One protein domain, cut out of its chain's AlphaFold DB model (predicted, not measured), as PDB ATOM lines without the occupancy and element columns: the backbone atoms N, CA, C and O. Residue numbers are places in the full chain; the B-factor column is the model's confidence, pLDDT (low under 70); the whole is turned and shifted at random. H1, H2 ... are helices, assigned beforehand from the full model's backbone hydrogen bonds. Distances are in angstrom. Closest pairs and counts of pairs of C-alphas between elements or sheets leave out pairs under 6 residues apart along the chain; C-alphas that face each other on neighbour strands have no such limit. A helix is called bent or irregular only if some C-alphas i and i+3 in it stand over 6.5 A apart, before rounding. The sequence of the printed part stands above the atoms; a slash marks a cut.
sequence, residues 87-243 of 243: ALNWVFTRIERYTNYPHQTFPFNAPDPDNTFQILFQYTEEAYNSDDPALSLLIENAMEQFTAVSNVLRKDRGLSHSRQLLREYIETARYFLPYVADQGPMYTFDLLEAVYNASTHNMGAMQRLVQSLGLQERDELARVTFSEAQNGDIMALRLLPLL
ATOM      1  N   ALA A  87     172.144 179.410 151.724       74.94
ATOM      2  CA  ALA A  87     170.961 179.750 152.506       74.94
ATOM      3  C   ALA A  87     171.265 180.262 153.926       74.94
ATOM      4  O   ALA A  87     170.643 181.225 154.380       74.94
ATOM      5  N   LEU A  88     172.202 179.645 154.656       74.94
ATOM      6  CA  LEU A  88     172.588 180.129 155.988       74.94
ATOM      7  C   LEU A  88     173.419 181.405 155.893       74.94
ATOM      8  O   LEU A  88     173.186 182.329 156.674       74.94
ATOM      9  N   ASN A  89     174.319 181.484 154.909       74.31
ATOM     10  CA  ASN A  89     175.066 182.706 154.623       74.31
ATOM     11  C   ASN A  89     174.115 183.887 154.344       74.31
ATOM     12  O   ASN A  89     174.248 184.960 154.937       74.31
ATOM     13  N   TRP A  90     173.073 183.656 153.540       77.25
ATOM     14  CA  TRP A  90     172.021 184.634 153.271       77.25
ATOM     15  C   TRP A  90     171.318 185.100 154.552       77.25
ATOM     16  O   TRP A  90     171.214 186.303 154.806       77.25
ATOM     17  N   VAL A  91     170.869 184.159 155.395       78.94
ATOM     18  CA  VAL A  91     170.182 184.475 156.660       78.94
ATOM     19  C   VAL A  91     171.080 185.308 157.579       78.94
ATOM     20  O   VAL A  91     170.622 186.314 158.126       78.94
ATOM     21  N   PHE A  92     172.349 184.931 157.745       76.06
ATOM     22  CA  PHE A  92     173.266 185.643 158.637       76.06
ATOM     23  C   PHE A  92     173.627 187.035 158.130       76.06
ATOM     24  O   PHE A  92     173.563 187.983 158.912       76.06
ATOM     25  N   THR A  93     173.889 187.183 156.832       75.31
ATOM     26  CA  THR A  93     174.174 188.489 156.220       75.31
ATOM     27  C   THR A  93     173.014 189.464 156.444       75.31
ATOM     28  O   THR A  93     173.204 190.624 156.816       75.31
ATOM     29  N   ARG A  94     171.767 188.991 156.314       77.38
ATOM     30  CA  ARG A  94     170.579 189.820 156.578       77.38
ATOM     31  C   ARG A  94     170.431 190.183 158.055       77.38
ATOM     32  O   ARG A  94     170.099 191.322 158.377       77.38
ATOM     33  N   ILE A  95     170.716 189.251 158.962       76.31
ATOM     34  CA  ILE A  95     170.693 189.514 160.407       76.31
ATOM     35  C   ILE A  95     171.745 190.550 160.806       76.31
ATOM     36  O   ILE A  95     171.442 191.454 161.590       76.31
ATOM     37  N   GLU A  96     172.960 190.449 160.270       75.38
ATOM     38  CA  GLU A  96     174.017 191.436 160.495       75.38
ATOM     39  C   GLU A  96     173.565 192.823 160.027       75.38
ATOM     40  O   GLU A  96     173.642 193.800 160.780       75.38
ATOM     41  N   ARG A  97     172.969 192.904 158.831       75.75
ATOM     42  CA  ARG A  97     172.393 194.149 158.313       75.75
ATOM     43  C   ARG A  97     171.322 194.728 159.233       75.75
ATOM     44  O   ARG A  97     171.380 195.918 159.525       75.75
ATOM     45  N   TYR A  98     170.386 193.935 159.752       75.06
ATOM     46  CA  TYR A  98     169.384 194.447 160.702       75.06
ATOM     47  C   TYR A  98     169.964 194.807 162.066       75.06
ATOM     48  O   TYR A  98     169.395 195.638 162.771       75.06
ATOM     49  N   THR A  99     171.075 194.190 162.460       73.44
ATOM     50  CA  THR A  99     171.777 194.547 163.698       73.44
ATOM     51  C   THR A  99     172.387 195.937 163.566       73.44
ATOM     52  O   THR A  99     172.235 196.769 164.459       73.44
ATOM     53  N   ASN A 100     173.000 196.214 162.414       73.00
ATOM     54  CA  ASN A 100     173.623 197.500 162.112       73.00
ATOM     55  C   ASN A 100     172.593 198.577 161.709       73.00
ATOM     56  O   ASN A 100     172.785 199.759 161.995       73.00
ATOM     57  N   TYR A 101     171.471 198.175 161.100       75.00
ATOM     58  CA  TYR A 101     170.449 199.059 160.527       75.00
ATOM     59  C   TYR A 101     169.006 198.566 160.815       75.00
ATOM     60  O   TYR A 101     168.261 198.219 159.896       75.00
ATOM     61  N   PRO A 102     168.544 198.588 162.081       63.78
ATOM     62  CA  PRO A 102     167.317 197.914 162.556       63.78
ATOM     63  C   PRO A 102     165.978 198.456 162.025       63.78
ATOM     64  O   PRO A 102     164.912 197.973 162.413       63.78
ATOM     65  N   HIS A 103     166.006 199.473 161.165       65.88
ATOM     66  CA  HIS A 103     164.820 200.098 160.570       65.88
ATOM     67  C   HIS A 103     164.919 200.272 159.053       65.88
ATOM     68  O   HIS A 103     163.988 200.794 158.442       65.88
ATOM     69  N   GLN A 104     166.033 199.862 158.441       68.25
ATOM     70  CA  GLN A 104     166.170 199.896 156.993       68.25
ATOM     71  C   GLN A 104     165.583 198.629 156.396       68.25
ATOM     72  O   GLN A 104     165.904 197.527 156.826       68.25
ATOM     73  N   THR A 105     164.720 198.801 155.402       63.72
ATOM     74  CA  THR A 105     164.298 197.724 154.511       63.72
ATOM     75  C   THR A 105     165.352 197.562 153.433       63.72
ATOM     76  O   THR A 105     165.668 198.539 152.749       63.72
ATOM     77  N   PHE A 106     165.873 196.354 153.259       66.88
ATOM     78  CA  PHE A 106     166.794 196.075 152.171       66.88
ATOM     79  C   PHE A 106     165.984 195.488 151.023       66.88
ATOM     80  O   PHE A 106     165.405 194.415 151.194       66.88
ATOM     81  N   PRO A 107     165.888 196.173 149.868       64.50
ATOM     82  CA  PRO A 107     165.209 195.583 148.734       64.50
ATOM     83  C   PRO A 107     165.910 194.283 148.338       64.50
ATOM     84  O   PRO A 107     167.102 194.083 148.596       64.50
ATOM     85  N   PHE A 108     165.143 193.387 147.729       61.53
ATOM     86  CA  PHE A 108     165.635 192.079 147.323       61.53
ATOM     87  C   PHE A 108     166.887 192.180 146.427       61.53
ATOM     88  O   PHE A 108     167.868 191.475 146.645       61.53
ATOM     89  N   ASN A 109     166.889 193.152 145.514       56.91
ATOM     90  CA  ASN A 109     167.977 193.451 144.585       56.91
ATOM     91  C   ASN A 109     169.052 194.412 145.137       56.91
ATOM     92  O   ASN A 109     169.857 194.926 144.359       56.91
ATOM     93  N   ALA A 110     169.064 194.716 146.442       63.75
ATOM     94  CA  ALA A 110     170.072 195.606 147.020       63.75
ATOM     95  C   ALA A 110     171.471 195.010 146.812       63.75
ATOM     96  O   ALA A 110     171.690 193.927 147.340       63.75
ATOM     97  N   PRO A 111     172.408 195.665 146.097       59.91
ATOM     98  CA  PRO A 111     173.733 195.114 145.800       59.91
ATOM     99  C   PRO A 111     174.445 194.644 147.071       59.91
ATOM    100  O   PRO A 111     174.686 195.428 147.993       59.91
ATOM    101  N   ASP A 112     174.731 193.348 147.120       64.62
ATOM    102  CA  ASP A 112     175.447 192.689 148.200       64.62
ATOM    103  C   ASP A 112     176.379 191.612 147.614       64.62
ATOM    104  O   ASP A 112     175.890 190.596 147.120       64.62
ATOM    105  N   PRO A 113     177.707 191.835 147.617       59.78
ATOM    106  CA  PRO A 113     178.661 190.913 147.001       59.78
ATOM    107  C   PRO A 113     178.724 189.550 147.701       59.78
ATOM    108  O   PRO A 113     179.122 188.575 147.071       59.78
ATOM    109  N   ASP A 114     178.292 189.467 148.963       62.00
ATOM    110  CA  ASP A 114     178.316 188.233 149.756       62.00
ATOM    111  C   ASP A 114     176.971 187.480 149.708       62.00
ATOM    112  O   ASP A 114     176.798 186.428 150.326       62.00
ATOM    113  N   ASN A 115     175.997 188.001 148.954       68.62
ATOM    114  CA  ASN A 115     174.661 187.437 148.817       68.62
ATOM    115  C   ASN A 115     174.549 186.596 147.536       68.62
ATOM    116  O   ASN A 115     174.043 187.057 146.509       68.62
ATOM    117  N   THR A 116     174.952 185.325 147.621       68.56
ATOM    118  CA  THR A 116     174.853 184.358 146.510       68.56
ATOM    119  C   THR A 116     173.436 184.275 145.937       68.56
ATOM    120  O   THR A 116     173.252 184.127 144.732       68.56
ATOM    121  N   PHE A 117     172.420 184.424 146.791       72.44
ATOM    122  CA  PHE A 117     171.022 184.368 146.380       72.44
ATOM    123  C   PHE A 117     170.649 185.536 145.463       72.44
ATOM    124  O   PHE A 117     169.990 185.348 144.452       72.44
ATOM    125  N   GLN A 118     171.115 186.746 145.759       74.38
ATOM    126  CA  GLN A 118     170.906 187.882 144.864       74.38
ATOM    127  C   GLN A 118     171.621 187.696 143.530       74.38
ATOM    128  O   GLN A 118     171.030 187.990 142.495       74.38
ATOM    129  N   ILE A 119     172.878 187.249 143.558       78.31
ATOM    130  CA  ILE A 119     173.677 187.039 142.346       78.31
ATOM    131  C   ILE A 119     172.963 186.043 141.427       78.31
ATOM    132  O   ILE A 119     172.794 186.294 140.238       78.31
ATOM    133  N   LEU A 120     172.472 184.942 141.997       81.00
ATOM    134  CA  LEU A 120     171.727 183.932 141.261       81.00
ATOM    135  C   LEU A 120     170.452 184.504 140.629       81.00
ATOM    136  O   LEU A 120     170.178 184.241 139.467       81.00
ATOM    137  N   PHE A 121     169.716 185.343 141.354       80.69
ATOM    138  CA  PHE A 121     168.527 186.002 140.816       80.69
ATOM    139  C   PHE A 121     168.820 187.021 139.723       80.69
ATOM    140  O   PHE A 121     168.029 187.136 138.793       80.69
ATOM    141  N   GLN A 122     169.931 187.753 139.830       83.31
ATOM    142  CA  GLN A 122     170.376 188.657 138.771       83.31
ATOM    143  C   GLN A 122     170.656 187.873 137.492       83.31
ATOM    144  O   GLN A 122     170.131 188.231 136.443       83.31
ATOM    145  N   TYR A 123     171.376 186.751 137.587       87.75
ATOM    146  CA  TYR A 123     171.597 185.883 136.432       87.75
ATOM    147  C   TYR A 123     170.300 185.285 135.888       87.75
ATOM    148  O   TYR A 123     170.140 185.212 134.674       87.75
ATOM    149  N   THR A 124     169.353 184.895 136.746       88.25
ATOM    150  CA  THR A 124     168.038 184.419 136.296       88.25
ATOM    151  C   THR A 124     167.268 185.501 135.542       88.25
ATOM    152  O   THR A 124     166.689 185.223 134.497       88.25
ATOM    153  N   GLU A 125     167.264 186.738 136.043       86.50
ATOM    154  CA  GLU A 125     166.604 187.868 135.385       86.50
ATOM    155  C   GLU A 125     167.267 188.213 134.045       86.50
ATOM    156  O   GLU A 125     166.574 188.449 133.056       86.50
ATOM    157  N   GLU A 126     168.599 188.218 133.989       88.62
ATOM    158  CA  GLU A 126     169.352 188.421 132.749       88.62
ATOM    159  C   GLU A 126     169.028 187.327 131.726       88.62
ATOM    160  O   GLU A 126     168.624 187.649 130.609       88.62
ATOM    161  N   ALA A 127     169.105 186.056 132.137       89.56
ATOM    162  CA  ALA A 127     168.794 184.895 131.307       89.56
ATOM    163  C   ALA A 127     167.351 184.914 130.787       89.56
ATOM    164  O   ALA A 127     167.106 184.589 129.625       89.56
ATOM    165  N   TYR A 128     166.399 185.327 131.629       88.31
ATOM    166  CA  TYR A 128     164.990 185.450 131.267       88.31
ATOM    167  C   TYR A 128     164.776 186.503 130.180       88.31
ATOM    168  O   TYR A 128     164.068 186.266 129.207       88.31
ATOM    169  N   ASN A 129     165.424 187.660 130.315       88.19
ATOM    170  CA  ASN A 129     165.288 188.754 129.356       88.19
ATOM    171  C   ASN A 129     166.019 188.498 128.026       88.19
ATOM    172  O   ASN A 129     165.775 189.218 127.056       88.19
ATOM    173  N   SER A 130     166.931 187.524 127.978       90.56
ATOM    174  CA  SER A 130     167.716 187.186 126.787       90.56
ATOM    175  C   SER A 130     167.338 185.855 126.133       90.56
ATOM    176  O   SER A 130     168.069 185.419 125.244       90.56
ATOM    177  N   ASP A 131     166.251 185.204 126.567       84.88
ATOM    178  CA  ASP A 131     165.856 183.854 126.133       84.88
ATOM    179  C   ASP A 131     167.018 182.837 126.234       84.88
ATOM    180  O   ASP A 131     167.231 182.001 125.349       84.88
ATOM    181  N   ASP A 132     167.824 182.932 127.299       89.00
ATOM    182  CA  ASP A 132     169.006 182.086 127.478       89.00
ATOM    183  C   ASP A 132     168.589 180.634 127.796       89.00
ATOM    184  O   ASP A 132     167.808 180.407 128.727       89.00
ATOM    185  N   PRO A 133     169.124 179.618 127.090       86.50
ATOM    186  CA  PRO A 133     168.844 178.211 127.388       86.50
ATOM    187  C   PRO A 133     169.238 177.768 128.810       86.50
ATOM    188  O   PRO A 133     168.769 176.726 129.267       86.50
ATOM    189  N   ALA A 134     170.082 178.520 129.523       88.75
ATOM    190  CA  ALA A 134     170.443 178.261 130.916       88.75
ATOM    191  C   ALA A 134     169.359 178.678 131.929       88.75
ATOM    192  O   ALA A 134     169.480 178.336 133.109       88.75
ATOM    193  N   LEU A 135     168.302 179.381 131.502       88.50
ATOM    194  CA  LEU A 135     167.256 179.919 132.377       88.50
ATOM    195  C   LEU A 135     166.648 178.863 133.312       88.50
ATOM    196  O   LEU A 135     166.564 179.092 134.517       88.50
ATOM    197  N   SER A 136     166.257 177.700 132.782       87.81
ATOM    198  CA  SER A 136     165.626 176.648 133.590       87.81
ATOM    199  C   SER A 136     166.549 176.155 134.708       87.81
ATOM    200  O   SER A 136     166.120 176.051 135.855       87.81
ATOM    201  N   LEU A 137     167.839 175.957 134.411       89.62
ATOM    202  CA  LEU A 137     168.838 175.553 135.406       89.62
ATOM    203  C   LEU A 137     169.043 176.634 136.480       89.62
ATOM    204  O   LEU A 137     169.202 176.327 137.661       89.62
ATOM    205  N   LEU A 138     169.044 177.910 136.088       90.06
ATOM    206  CA  LEU A 138     169.167 179.027 137.028       90.06
ATOM    207  C   LEU A 138     167.950 179.121 137.958       90.06
ATOM    208  O   LEU A 138     168.113 179.357 139.157       90.06
ATOM    209  N   ILE A 139     166.744 178.881 137.434       89.62
ATOM    210  CA  ILE A 139     165.511 178.840 138.228       89.62
ATOM    211  C   ILE A 139     165.523 177.658 139.200       89.62
ATOM    212  O   ILE A 139     165.189 177.849 140.369       89.62
ATOM    213  N   GLU A 140     165.956 176.475 138.764       89.44
ATOM    214  CA  GLU A 140     166.105 175.297 139.630       89.44
ATOM    215  C   GLU A 140     167.061 175.572 140.793       89.44
ATOM    216  O   GLU A 140     166.678 175.434 141.956       89.44
ATOM    217  N   ASN A 141     168.260 176.079 140.499       86.94
ATOM    218  CA  ASN A 141     169.237 176.443 141.527       86.94
ATOM    219  C   ASN A 141     168.675 177.495 142.501       86.94
ATOM    220  O   ASN A 141     168.899 177.427 143.713       86.94
ATOM    221  N   ALA A 142     167.933 178.482 141.990       86.44
ATOM    222  CA  ALA A 142     167.319 179.515 142.820       86.44
ATOM    223  C   ALA A 142     166.216 178.936 143.714       86.44
ATOM    224  O   ALA A 142     166.131 179.295 144.889       86.44
ATOM    225  N   MET A 143     165.420 177.999 143.201       88.19
ATOM    226  CA  MET A 143     164.391 177.287 143.958       88.19
ATOM    227  C   MET A 143     164.974 176.399 145.061       88.19
ATOM    228  O   MET A 143     164.461 176.406 146.186       88.19
ATOM    229  N   GLU A 144     166.069 175.685 144.789       87.06
ATOM    230  CA  GLU A 144     166.774 174.881 145.795       87.06
ATOM    231  C   GLU A 144     167.244 175.751 146.965       87.06
ATOM    232  O   GLU A 144     166.962 175.463 148.135       87.06
ATOM    233  N   GLN A 145     167.890 176.875 146.653       84.12
ATOM    234  CA  GLN A 145     168.366 177.822 147.656       84.12
ATOM    235  C   GLN A 145     167.204 178.488 148.412       84.12
ATOM    236  O   GLN A 145     167.243 178.616 149.640       84.12
ATOM    237  N   PHE A 146     166.118 178.839 147.716       87.19
ATOM    238  CA  PHE A 146     164.920 179.420 148.327       87.19
ATOM    239  C   PHE A 146     164.271 178.452 149.327       87.19
ATOM    240  O   PHE A 146     163.856 178.850 150.423       87.19
ATOM    241  N   THR A 147     164.232 177.166 148.976       87.12
ATOM    242  CA  THR A 147     163.726 176.078 149.820       87.12
ATOM    243  C   THR A 147     164.643 175.832 151.018       87.12
ATOM    244  O   THR A 147     164.172 175.653 152.147       87.12
ATOM    245  N   ALA A 148     165.960 175.891 150.822       83.81
ATOM    246  CA  ALA A 148     166.931 175.797 151.906       83.81
ATOM    247  C   ALA A 148     166.757 176.940 152.926       83.81
ATOM    248  O   ALA A 148     166.719 176.677 154.133       83.81
ATOM    249  N   VAL A 149     166.535 178.181 152.472       84.19
ATOM    250  CA  VAL A 149     166.216 179.316 153.361       84.19
ATOM    251  C   VAL A 149     164.887 179.089 154.093       84.19
ATOM    252  O   VAL A 149     164.833 179.271 155.312       84.19
ATOM    253  N   SER A 150     163.833 178.620 153.406       86.88
ATOM    254  CA  SER A 150     162.551 178.264 154.048       86.88
ATOM    255  C   SER A 150     162.750 177.303 155.215       86.88
ATOM    256  O   SER A 150     162.225 177.505 156.313       86.88
ATOM    257  N   ASN A 151     163.565 176.267 155.000       83.25
ATOM    258  CA  ASN A 151     163.853 175.253 156.003       83.25
ATOM    259  C   ASN A 151     164.568 175.821 157.231       83.25
ATOM    260  O   ASN A 151     164.288 175.373 158.347       83.25
ATOM    261  N   VAL A 152     165.448 176.810 157.052       79.31
ATOM    262  CA  VAL A 152     166.075 177.534 158.167       79.31
ATOM    263  C   VAL A 152     165.020 178.337 158.932       79.31
ATOM    264  O   VAL A 152     164.886 178.164 160.143       79.31
ATOM    265  N   LEU A 153     164.210 179.137 158.231       81.50
ATOM    266  CA  LEU A 153     163.202 180.019 158.841       81.50
ATOM    267  C   LEU A 153     162.052 179.257 159.525       81.50
ATOM    268  O   LEU A 153     161.478 179.729 160.511       81.50
ATOM    269  N   ARG A 154     161.709 178.066 159.025       80.06
ATOM    270  CA  ARG A 154     160.632 177.224 159.565       80.06
ATOM    271  C   ARG A 154     160.934 176.721 160.976       80.06
ATOM    272  O   ARG A 154     160.004 176.613 161.776       80.06
ATOM    273  N   LYS A 155     162.200 176.402 161.285       74.00
ATOM    274  CA  LYS A 155     162.595 175.711 162.530       74.00
ATOM    275  C   LYS A 155     162.158 176.447 163.796       74.00
ATOM    276  O   LYS A 155     161.775 175.801 164.765       74.00
ATOM    277  N   ASP A 156     162.169 177.774 163.779       71.19
ATOM    278  CA  ASP A 156     161.856 178.606 164.942       71.19
ATOM    279  C   ASP A 156     160.784 179.676 164.665       71.19
ATOM    280  O   ASP A 156     160.512 180.525 165.520       71.19
ATOM    281  N   ARG A 157     160.178 179.642 163.471       66.56
ATOM    282  CA  ARG A 157     159.197 180.624 162.982       66.56
ATOM    283  C   ARG A 157     159.744 182.052 162.879       66.56
ATOM    284  O   ARG A 157     158.994 183.011 163.082       66.56
ATOM    285  N   GLY A 158     161.042 182.202 162.625       67.56
ATOM    286  CA  GLY A 158     161.701 183.504 162.528       67.56
ATOM    287  C   GLY A 158     161.785 184.254 163.860       67.56
ATOM    288  O   GLY A 158     162.051 185.457 163.867       67.56
ATOM    289  N   LEU A 159     161.563 183.580 164.997       74.44
ATOM    290  CA  LEU A 159     161.724 184.188 166.323       74.44
ATOM    291  C   LEU A 159     163.169 184.625 166.576       74.44
ATOM    292  O   LEU A 159     163.394 185.608 167.276       74.44
ATOM    293  N   SER A 160     164.132 183.924 165.993       71.12
ATOM    294  CA  SER A 160     165.558 184.220 166.109       71.12
ATOM    295  C   SER A 160     166.046 185.141 165.027       71.12
ATOM    296  O   SER A 160     166.979 185.892 165.268       71.12
ATOM    297  N   HIS A 161     165.395 185.121 163.871       71.38
ATOM    298  CA  HIS A 161     165.927 185.723 162.658       71.38
ATOM    299  C   HIS A 161     165.171 186.978 162.204       71.38
ATOM    300  O   HIS A 161     165.500 187.526 161.164       71.38
ATOM    301  N   SER A 162     164.218 187.470 163.009       72.94
ATOM    302  CA  SER A 162     163.384 188.657 162.769       72.94
ATOM    303  C   SER A 162     162.153 188.445 161.887       72.94
ATOM    304  O   SER A 162     162.183 187.774 160.857       72.94
ATOM    305  N   ARG A 163     161.055 189.138 162.230       75.25
ATOM    306  CA  ARG A 163     159.890 189.277 161.333       75.25
ATOM    307  C   ARG A 163     160.233 190.017 160.046       75.25
ATOM    308  O   ARG A 163     159.556 189.813 159.040       75.25
ATOM    309  N   GLN A 164     161.228 190.898 160.097       78.06
ATOM    310  CA  GLN A 164     161.663 191.643 158.928       78.06
ATOM    311  C   GLN A 164     162.270 190.708 157.877       78.06
ATOM    312  O   GLN A 164     161.910 190.813 156.709       78.06
ATOM    313  N   LEU A 165     163.056 189.720 158.310       81.31
ATOM    314  CA  LEU A 165     163.617 188.707 157.421       81.31
ATOM    315  C   LEU A 165     162.535 187.878 156.730       81.31
ATOM    316  O   LEU A 165     162.583 187.675 155.522       81.31
ATOM    317  N   LEU A 166     161.518 187.439 157.481       83.88
ATOM    318  CA  LEU A 166     160.391 186.703 156.904       83.88
ATOM    319  C   LEU A 166     159.632 187.549 155.871       83.88
ATOM    320  O   LEU A 166     159.148 187.028 154.870       83.88
ATOM    321  N   ARG A 167     159.518 188.858 156.109       82.94
ATOM    322  CA  ARG A 167     158.914 189.776 155.145       82.94
ATOM    323  C   ARG A 167     159.755 189.880 153.875       82.94
ATOM    324  O   ARG A 167     159.178 189.753 152.802       82.94
ATOM    325  N   GLU A 168     161.068 190.063 153.989       83.00
ATOM    326  CA  GLU A 168     161.964 190.097 152.823       83.00
ATOM    327  C   GLU A 168     161.925 188.776 152.048       83.00
ATOM    328  O   GLU A 168     161.842 188.793 150.825       83.00
ATOM    329  N   TYR A 169     161.868 187.635 152.737       87.06
ATOM    330  CA  TYR A 169     161.710 186.326 152.106       87.06
ATOM    331  C   TYR A 169     160.406 186.209 151.290       87.06
ATOM    332  O   TYR A 169     160.414 185.748 150.153       87.06
ATOM    333  N   ILE A 170     159.277 186.691 151.824       88.56
ATOM    334  CA  ILE A 170     157.995 186.707 151.094       88.56
ATOM    335  C   ILE A 170     158.029 187.698 149.918       88.56
ATOM    336  O   ILE A 170     157.485 187.411 148.853       88.56
ATOM    337  N   GLU A 171     158.638 188.872 150.100       85.81
ATOM    338  CA  GLU A 171     158.800 189.867 149.029       85.81
ATOM    339  C   GLU A 171     159.685 189.328 147.897       85.81
ATOM    340  O   GLU A 171     159.378 189.538 146.726       85.81
ATOM    341  N   THR A 172     160.709 188.552 148.247       85.56
ATOM    342  CA  THR A 172     161.559 187.820 147.304       85.56
ATOM    343  C   THR A 172     160.758 186.807 146.496       85.56
ATOM    344  O   THR A 172     160.846 186.799 145.274       85.56
ATOM    345  N   ALA A 173     159.909 186.010 147.153       90.31
ATOM    346  CA  ALA A 173     159.028 185.063 146.471       90.31
ATOM    347  C   ALA A 173     158.130 185.763 145.446       90.31
ATOM    348  O   ALA A 173     157.956 185.286 144.333       90.31
ATOM    349  N   ARG A 174     157.579 186.925 145.818       89.50
ATOM    350  CA  ARG A 174     156.727 187.724 144.931       89.50
ATOM    351  C   ARG A 174     157.483 188.218 143.703       89.50
ATOM    352  O   ARG A 174     156.897 188.266 142.629       89.50
ATOM    353  N   TYR A 175     158.740 188.620 143.877       86.19
ATOM    354  CA  TYR A 175     159.602 189.006 142.765       86.19
ATOM    355  C   TYR A 175     159.938 187.810 141.876       86.19
ATOM    356  O   TYR A 175     159.945 187.943 140.662       86.19
ATOM    357  N   PHE A 176     160.183 186.645 142.481       87.62
ATOM    358  CA  PHE A 176     160.588 185.447 141.755       87.62
ATOM    359  C   PHE A 176     159.457 184.788 140.962       87.62
ATOM    360  O   PHE A 176     159.689 184.147 139.941       87.62
ATOM    361  N   LEU A 177     158.231 184.935 141.463       91.69
ATOM    362  CA  LEU A 177     157.050 184.219 141.002       91.69
ATOM    363  C   LEU A 177     156.838 184.237 139.477       91.69
ATOM    364  O   LEU A 177     156.539 183.166 138.962       91.69
ATOM    365  N   PRO A 178     157.010 185.357 138.743       89.00
ATOM    366  CA  PRO A 178     156.810 185.363 137.293       89.00
ATOM    367  C   PRO A 178     157.778 184.427 136.557       89.00
ATOM    368  O   PRO A 178     157.353 183.642 135.719       89.00
ATOM    369  N   TYR A 179     159.061 184.438 136.932       89.25
ATOM    370  CA  TYR A 179     160.076 183.576 136.315       89.25
ATOM    371  C   TYR A 179     159.760 182.094 136.542       89.25
ATOM    372  O   TYR A 179     159.904 181.269 135.646       89.25
ATOM    373  N   VAL A 180     159.302 181.769 137.753       91.31
ATOM    374  CA  VAL A 180     158.941 180.407 138.162       91.31
ATOM    375  C   VAL A 180     157.650 179.937 137.485       91.31
ATOM    376  O   VAL A 180     157.572 178.782 137.069       91.31
ATOM    377  N   ALA A 181     156.658 180.821 137.350       91.94
ATOM    378  CA  ALA A 181     155.384 180.521 136.701       91.94
ATOM    379  C   ALA A 181     155.572 180.083 135.246       91.94
ATOM    380  O   ALA A 181     154.974 179.089 134.832       91.94
ATOM    381  N   ASP A 182     156.489 180.729 134.526       88.19
ATOM    382  CA  ASP A 182     156.810 180.383 133.140       88.19
ATOM    383  C   ASP A 182     157.483 179.008 132.984       88.19
ATOM    384  O   ASP A 182     157.400 178.401 131.917       88.19
ATOM    385  N   GLN A 183     158.125 178.475 134.033       88.69
ATOM    386  CA  GLN A 183     158.681 177.110 134.009       88.69
ATOM    387  C   GLN A 183     157.624 176.036 134.268       88.69
ATOM    388  O   GLN A 183     157.820 174.867 133.928       88.69
ATOM    389  N   GLY A 184     156.497 176.419 134.868       90.44
ATOM    390  CA  GLY A 184     155.322 175.573 134.979       90.44
ATOM    391  C   GLY A 184     154.656 175.569 136.357       90.44
ATOM    392  O   GLY A 184     155.188 176.054 137.366       90.44
ATOM    393  N   PRO A 185     153.463 174.954 136.431       93.19
ATOM    394  CA  PRO A 185     152.619 175.007 137.619       93.19
ATOM    395  C   PRO A 185     153.194 174.244 138.820       93.19
ATOM    396  O   PRO A 185     152.880 174.605 139.952       93.19
ATOM    397  N   MET A 186     154.051 173.234 138.607       93.25
ATOM    398  CA  MET A 186     154.692 172.507 139.713       93.25
ATOM    399  C   MET A 186     155.730 173.375 140.433       93.25
ATOM    400  O   MET A 186     155.649 173.535 141.644       93.25
ATOM    401  N   TYR A 187     156.623 174.045 139.698       92.19
ATOM    402  CA  TYR A 187     157.578 174.978 140.306       92.19
ATOM    403  C   TYR A 187     156.864 176.113 141.055       92.19
ATOM    404  O   TYR A 187     157.291 176.540 142.129       92.19
ATOM    405  N   THR A 188     155.733 176.577 140.515       94.94
ATOM    406  CA  THR A 188     154.885 177.570 141.188       94.94
ATOM    407  C   THR A 188     154.321 177.030 142.500       94.94
ATOM    408  O   THR A 188     154.342 177.729 143.515       94.94
ATOM    409  N   PHE A 189     153.832 175.788 142.498       94.94
ATOM    410  CA  PHE A 189     153.350 175.111 143.696       94.94
ATOM    411  C   PHE A 189     154.460 174.971 144.749       94.94
ATOM    412  O   PHE A 189     154.237 175.354 145.897       94.94
ATOM    413  N   ASP A 190     155.665 174.556 144.356       93.44
ATOM    414  CA  ASP A 190     156.818 174.404 145.255       93.44
ATOM    415  C   ASP A 190     157.246 175.744 145.881       93.44
ATOM    416  O   ASP A 190     157.529 175.840 147.081       93.44
ATOM    417  N   LEU A 191     157.238 176.827 145.094       94.44
ATOM    418  CA  LEU A 191     157.535 178.174 145.589       94.44
ATOM    419  C   LEU A 191     156.507 178.612 146.640       94.44
ATOM    420  O   LEU A 191     156.854 179.139 147.705       94.44
ATOM    421  N   LEU A 192     155.229 178.386 146.339       94.81
ATOM    422  CA  LEU A 192     154.118 178.669 147.236       94.81
ATOM    423  C   LEU A 192     154.194 177.806 148.505       94.81
ATOM    424  O   LEU A 192     153.982 178.328 149.602       94.81
ATOM    425  N   GLU A 193     154.578 176.534 148.394       93.00
ATOM    426  CA  GLU A 193     154.815 175.651 149.533       93.00
ATOM    427  C   GLU A 193     155.918 176.198 150.444       93.00
ATOM    428  O   GLU A 193     155.738 176.309 151.664       93.00
ATOM    429  N   ALA A 194     157.058 176.583 149.867       91.56
ATOM    430  CA  ALA A 194     158.185 177.122 150.613       91.56
ATOM    431  C   ALA A 194     157.786 178.391 151.389       91.56
ATOM    432  O   ALA A 194     158.117 178.525 152.576       91.56
ATOM    433  N   VAL A 195     157.001 179.283 150.774       92.56
ATOM    434  CA  VAL A 195     156.446 180.469 151.449       92.56
ATOM    435  C   VAL A 195     155.451 180.085 152.535       92.56
ATOM    436  O   VAL A 195     155.502 180.631 153.642       92.56
ATOM    437  N   TYR A 196     154.532 179.171 152.250       91.69
ATOM    438  CA  TYR A 196     153.534 178.705 153.204       91.69
ATOM    439  C   TYR A 196     154.202 178.143 154.464       91.69
ATOM    440  O   TYR A 196     153.857 178.535 155.583       91.69
ATOM    441  N   ASN A 197     155.230 177.319 154.283       88.38
ATOM    442  CA  ASN A 197     156.002 176.705 155.353       88.38
ATOM    443  C   ASN A 197     156.803 177.736 156.168       88.38
ATOM    444  O   ASN A 197     156.681 177.770 157.399       88.38
ATOM    445  N   ALA A 198     157.552 178.629 155.511       86.62
ATOM    446  CA  ALA A 198     158.326 179.676 156.187       86.62
ATOM    447  C   ALA A 198     157.427 180.675 156.935       86.62
ATOM    448  O   ALA A 198     157.723 181.098 158.053       86.62
ATOM    449  N   SER A 199     156.286 181.031 156.338       84.81
ATOM    450  CA  SER A 199     155.346 182.020 156.874       84.81
ATOM    451  C   SER A 199     154.398 181.472 157.934       84.81
ATOM    452  O   SER A 199     153.498 182.182 158.387       84.81
ATOM    453  N   THR A 200     154.605 180.233 158.383       81.56
ATOM    454  CA  THR A 200     153.780 179.570 159.399       81.56
ATOM    455  C   THR A 200     152.332 179.388 158.963       81.56
ATOM    456  O   THR A 200     151.411 179.506 159.772       81.56
ATOM    457  N   HIS A 201     152.142 179.002 157.707       86.12
ATOM    458  CA  HIS A 201     150.847 178.737 157.093       86.12
ATOM    459  C   HIS A 201     150.018 180.024 156.907       86.12
ATOM    460  O   HIS A 201     148.795 180.025 157.068       86.12
ATOM    461  N   ASN A 202     150.680 181.157 156.624       86.25
ATOM    462  CA  ASN A 202     150.018 182.451 156.467       86.25
ATOM    463  C   ASN A 202     149.278 182.534 155.126       86.25
ATOM    464  O   ASN A 202     149.819 183.001 154.123       86.25
ATOM    465  N   MET A 203     147.997 182.164 155.138       90.25
ATOM    466  CA  MET A 203     147.139 182.226 153.949       90.25
ATOM    467  C   MET A 203     147.011 183.633 153.355       90.25
ATOM    468  O   MET A 203     146.808 183.765 152.156       90.25
ATOM    469  N   GLY A 204     147.181 184.695 154.149       89.75
ATOM    470  CA  GLY A 204     147.171 186.062 153.628       89.75
ATOM    471  C   GLY A 204     148.401 186.391 152.776       89.75
ATOM    472  O   GLY A 204     148.315 187.229 151.882       89.75
ATOM    473  N   ALA A 205     149.551 185.755 153.034       87.56
ATOM    474  CA  ALA A 205     150.716 185.848 152.153       87.56
ATOM    475  C   ALA A 205     150.475 185.067 150.854       87.56
ATOM    476  O   ALA A 205     150.678 185.624 149.779       87.56
ATOM    477  N   MET A 206     149.943 183.846 150.967       92.31
ATOM    478  CA  MET A 206     149.581 182.996 149.826       92.31
ATOM    479  C   MET A 206     148.590 183.683 148.894       92.31
ATOM    480  O   MET A 206     148.832 183.777 147.700       92.31
ATOM    481  N   GLN A 207     147.520 184.256 149.449       92.94
ATOM    482  CA  GLN A 207     146.509 184.975 148.681       92.94
ATOM    483  C   GLN A 207     147.120 186.116 147.863       92.94
ATOM    484  O   GLN A 207     146.758 186.290 146.706       92.94
ATOM    485  N   ARG A 208     148.062 186.879 148.432       91.88
ATOM    486  CA  ARG A 208     148.729 187.968 147.702       91.88
ATOM    487  C   ARG A 208     149.612 187.461 146.563       91.88
ATOM    488  O   ARG A 208     149.674 188.133 145.542       91.88
ATOM    489  N   LEU A 209     150.283 186.323 146.744       93.06
ATOM    490  CA  LEU A 209     151.121 185.707 145.709       93.06
ATOM    491  C   LEU A 209     150.271 185.106 144.586       93.06
ATOM    492  O   LEU A 209     150.488 185.405 143.419       93.06
ATOM    493  N   VAL A 210     149.229 184.350 144.931       93.75
ATOM    494  CA  VAL A 210     148.280 183.818 143.944       93.75
ATOM    495  C   VAL A 210     147.616 184.953 143.161       93.75
ATOM    496  O   VAL A 210     147.486 184.878 141.946       93.75
ATOM    497  N   GLN A 211     147.261 186.055 143.829       92.50
ATOM    498  CA  GLN A 211     146.669 187.221 143.172       92.50
ATOM    499  C   GLN A 211     147.600 187.942 142.188       92.50
ATOM    500  O   GLN A 211     147.094 188.702 141.361       92.50
ATOM    501  N   SER A 212     148.919 187.734 142.259       91.75
ATOM    502  CA  SER A 212     149.847 188.250 141.245       91.75
ATOM    503  C   SER A 212     149.955 187.377 139.998       91.75
ATOM    504  O   SER A 212     150.434 187.886 138.992       91.75
ATOM    505  N   LEU A 213     149.483 186.127 140.037       93.00
ATOM    506  CA  LEU A 213     149.453 185.253 138.864       93.00
ATOM    507  C   LEU A 213     148.359 185.681 137.879       93.00
ATOM    508  O   LEU A 213     147.279 186.131 138.299       93.00
ATOM    509  N   GLY A 214     148.618 185.495 136.588       92.38
ATOM    510  CA  GLY A 214     147.636 185.591 135.512       92.38
ATOM    511  C   GLY A 214     146.545 184.520 135.622       92.38
ATOM    512  O   GLY A 214     146.676 183.537 136.345       92.38
ATOM    513  N   LEU A 215     145.429 184.704 134.905       91.88
ATOM    514  CA  LEU A 215     144.310 183.746 134.945       91.88
ATOM    515  C   LEU A 215     144.730 182.350 134.468       91.88
ATOM    516  O   LEU A 215     144.404 181.365 135.117       91.88
ATOM    517  N   GLN A 216     145.498 182.277 133.378       92.44
ATOM    518  CA  GLN A 216     145.976 181.006 132.839       92.44
ATOM    519  C   GLN A 216     146.894 180.272 133.830       92.44
ATOM    520  O   GLN A 216     146.691 179.090 134.090       92.44
ATOM    521  N   GLU A 217     147.854 180.978 134.427       93.88
ATOM    522  CA  GLU A 217     148.764 180.418 135.435       93.88
ATOM    523  C   GLU A 217     147.995 179.861 136.642       93.88
ATOM    524  O   GLU A 217     148.333 178.799 137.159       93.88
ATOM    525  N   ARG A 218     146.922 180.541 137.076       93.81
ATOM    526  CA  ARG A 218     146.055 180.044 138.158       93.81
ATOM    527  C   ARG A 218     145.283 178.798 137.760       93.81
ATOM    528  O   ARG A 218     145.216 177.875 138.563       93.81
ATOM    529  N   ASP A 219     144.737 178.753 136.547       93.94
ATOM    530  CA  ASP A 219     144.019 177.577 136.044       93.94
ATOM    531  C   ASP A 219     144.947 176.354 135.955       93.94
ATOM    532  O   ASP A 219     144.553 175.234 136.290       93.94
ATOM    533  N   GLU A 220     146.193 176.550 135.521       93.62
ATOM    534  CA  GLU A 220     147.211 175.498 135.460       93.62
ATOM    535  C   GLU A 220     147.663 175.062 136.859       93.62
ATOM    536  O   GLU A 220     147.694 173.863 137.158       93.62
ATOM    537  N   LEU A 221     147.917 176.021 137.753       95.56
ATOM    538  CA  LEU A 221     148.237 175.764 139.155       95.56
ATOM    539  C   LEU A 221     147.091 175.037 139.874       95.56
ATOM    540  O   LEU A 221     147.351 174.148 140.684       95.56
ATOM    541  N   ALA A 222     145.829 175.346 139.567       95.38
ATOM    542  CA  ALA A 222     144.663 174.683 140.149       95.38
ATOM    543  C   ALA A 222     144.633 173.185 139.827       95.38
ATOM    544  O   ALA A 222     144.270 172.384 140.688       95.38
ATOM    545  N   ARG A 223     145.071 172.782 138.626       94.25
ATOM    546  CA  ARG A 223     145.149 171.363 138.236       94.25
ATOM    547  C   ARG A 223     146.178 170.605 139.068       94.25
ATOM    548  O   ARG A 223     145.863 169.531 139.579       94.25
ATOM    549  N   VAL A 224     147.374 171.174 139.231       95.12
ATOM    550  CA  VAL A 224     148.429 170.586 140.076       95.12
ATOM    551  C   VAL A 224     147.980 170.557 141.535       95.12
ATOM    552  O   VAL A 224     147.992 169.505 142.165       95.12
ATOM    553  N   THR A 225     147.460 171.675 142.043       94.44
ATOM    554  CA  THR A 225     146.969 171.789 143.424       94.44
ATOM    555  C   THR A 225     145.846 170.787 143.708       94.44
ATOM    556  O   THR A 225     145.781 170.213 144.790       94.44
ATOM    557  N   PHE A 226     144.960 170.526 142.746       95.19
ATOM    558  CA  PHE A 226     143.914 169.517 142.902       95.19
ATOM    559  C   PHE A 226     144.489 168.102 143.028       95.19
ATOM    560  O   PHE A 226     144.052 167.351 143.901       95.19
ATOM    561  N   SER A 227     145.485 167.758 142.207       94.94
ATOM    562  CA  SER A 227     146.212 166.485 142.308       94.94
ATOM    563  C   SER A 227     146.874 166.327 143.683       94.94
ATOM    564  O   SER A 227     146.658 165.327 144.366       94.94
ATOM    565  N   GLU A 228     147.591 167.348 144.153       94.31
ATOM    566  CA  GLU A 228     148.254 167.304 145.464       94.31
ATOM    567  C   GLU A 228     147.256 167.234 146.629       94.31
ATOM    568  O   GLU A 228     147.459 166.507 147.605       94.31
ATOM    569  N   ALA A 229     146.104 167.897 146.507       93.75
ATOM    570  CA  ALA A 229     145.030 167.788 147.487       93.75
ATOM    571  C   ALA A 229     144.444 166.364 147.553       93.75
ATOM    572  O   ALA A 229     144.116 165.891 148.644       93.75
ATOM    573  N   GLN A 230     144.337 165.661 146.418       94.44
ATOM    574  CA  GLN A 230     143.932 164.249 146.388       94.44
ATOM    575  C   GLN A 230     144.964 163.335 147.060       94.44
ATOM    576  O   GLN A 230     144.581 162.348 147.688       94.44
ATOM    577  N   ASN A 231     146.246 163.703 146.998       93.44
ATOM    578  CA  ASN A 231     147.335 163.023 147.702       93.44
ATOM    579  C   ASN A 231     147.384 163.347 149.209       93.44
ATOM    580  O   ASN A 231     148.184 162.766 149.943       93.44
ATOM    581  N   GLY A 232     146.505 164.229 149.696       90.62
ATOM    582  CA  GLY A 232     146.396 164.595 151.106       90.62
ATOM    583  C   GLY A 232     147.281 165.769 151.526       90.62
ATOM    584  O   GLY A 232     147.434 165.997 152.731       90.62
ATOM    585  N   ASP A 233     147.840 166.528 150.579       94.12
ATOM    586  CA  ASP A 233     148.636 167.707 150.899       94.12
ATOM    587  C   ASP A 233     147.775 168.810 151.552       94.12
ATOM    588  O   ASP A 233     146.760 169.280 151.022       94.12
ATOM    589  N   ILE A 234     148.173 169.228 152.758       90.50
ATOM    590  CA  ILE A 234     147.414 170.183 153.581       90.50
ATOM    591  C   ILE A 234     147.472 171.597 152.997       90.50
ATOM    592  O   ILE A 234     146.523 172.374 153.161       90.50
ATOM    593  N   MET A 235     148.594 171.965 152.381       93.56
ATOM    594  CA  MET A 235     148.768 173.267 151.750       93.56
ATOM    595  C   MET A 235     147.912 173.337 150.487       93.56
ATOM    596  O   MET A 235     147.148 174.291 150.354       93.56
ATOM    597  N   ALA A 236     147.892 172.280 149.676       92.88
ATOM    598  CA  ALA A 236     147.040 172.156 148.501       92.88
ATOM    599  C   ALA A 236     145.545 172.297 148.837       92.88
ATOM    600  O   ALA A 236     144.843 173.122 148.248       92.88
ATOM    601  N   LEU A 237     145.064 171.592 149.870       93.31
ATOM    602  CA  LEU A 237     143.677 171.705 150.352       93.31
ATOM    603  C   LEU A 237     143.290 173.135 150.763       93.31
ATOM    604  O   LEU A 237     142.126 173.523 150.668       93.31
ATOM    605  N   ARG A 238     144.255 173.921 151.251       92.31
ATOM    606  CA  ARG A 238     144.048 175.316 151.666       92.31
ATOM    607  C   ARG A 238     144.273 176.317 150.541       92.31
ATOM    608  O   ARG A 238     143.760 177.430 150.638       92.31
ATOM    609  N   LEU A 239     145.045 175.945 149.527       92.81
ATOM    610  CA  LEU A 239     145.360 176.772 148.372       92.81
ATOM    611  C   LEU A 239     144.229 176.743 147.340       92.81
ATOM    612  O   LEU A 239     143.917 177.791 146.791       92.81
ATOM    613  N   LEU A 240     143.561 175.597 147.147       92.12
ATOM    614  CA  LEU A 240     142.463 175.436 146.182       92.12
ATOM    615  C   LEU A 240     141.384 176.534 146.235       92.12
ATOM    616  O   LEU A 240     141.016 177.025 145.180       92.12
ATOM    617  N   PRO A 241     140.883 176.981 147.405       92.94
ATOM    618  CA  PRO A 241     139.877 178.047 147.458       92.94
ATOM    619  C   PRO A 241     140.383 179.435 147.028       92.94
ATOM    620  O   PRO A 241     139.590 180.376 146.982       92.94
ATOM    621  N   LEU A 242     141.695 179.599 146.831       90.88
ATOM    622  CA  LEU A 242     142.326 180.852 146.405       90.88
ATOM    623  C   LEU A 242     142.577 180.915 144.893       90.88
ATOM    624  O   LEU A 242     142.898 182.003 144.406       90.88
ATOM    625  N   LEU A 243     142.476 179.776 144.202       89.06
ATOM    626  CA  LEU A 243     142.693 179.612 142.764       89.06
ATOM    627  C   LEU A 243     141.349 179.655 142.035       89.06
ATOM    628  O   LEU A 243     141.276 180.424 141.054       89.06
TER     629      LEU A 243
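This is residues 87 to 243 of the 243 residues of an uncharacterized protein of Venustampulla echinocandica (UniProt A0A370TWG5). Four helices, H2 to H5, run up and down in a bundle, each against the one before it; H1 packs on one side with residues 87 to 95, and on the opposite side sit the short H6 and the hairpin of H7 and H8. The printed part has 157 residues with eight named helices, H1 to H8 along the chain, and no named strand: all helix. It is compact, with a radius of gyration of the C-alphas of 15.6 A, and spans 46 by 38 by 22 A.

H1, residues 87 to 100, touches H3, residues 135 to 154, with residues 87 to 91 alone; the closest C-alphas, of Ala 87 and Val 149, are 4.8 A apart. H2, residues 116 to 129, forms a hairpin with H3, closest at the C-alphas of Ala 127 and Leu 135, 5.3 A. H3 and H4, residues 163 to 183, form a hairpin at a shallow tilt of 27 degrees, closest at the C-alphas of Ile 139 and Val 180, 6.8 A. H4 and H5, residues 185 to 198, form a hairpin at 6 degrees, closest at the C-alphas of Ala 181 and Thr 188, 5.4 A. H6, residues 203 to 210, forms a hairpin with H5, touching residues 192 to 196 of H5 alone. H7, residues 215 to 230, touches H5 at the C-alphas of Leu 221 and Pro 185, 4.7 A, and forms a hairpin with H8, residues 234 to 242. Every O i to N i+4 pair is within hydrogen-bond range in H1, H2, H3, H5, H6 and H7; H4 has 14 of 17 and H8 3 of 5.

H1 begins at C-alpha 87 (170.961, 179.750, 152.506), and H8 ends at C-alpha 242 (142.326, 180.852, 146.405). H3 is 28.1 A long, H4 29.9 A and H7 22.6 A. H4 is irregular, with C-alphas 175 and 178 7.1 A apart and a kink of 46 degrees near residue 177; H8 is only just irregular, with C-alphas 238 and 241 6.52 A apart.

The two C-alphas farthest apart, of Asn 100 and Gln 230, are 47.3 A apart. The printed part has no cut; the link from H1 to H2 is long, 15 residues. pLDDT is under 70 at residues 102 to 116 and 157 to 158.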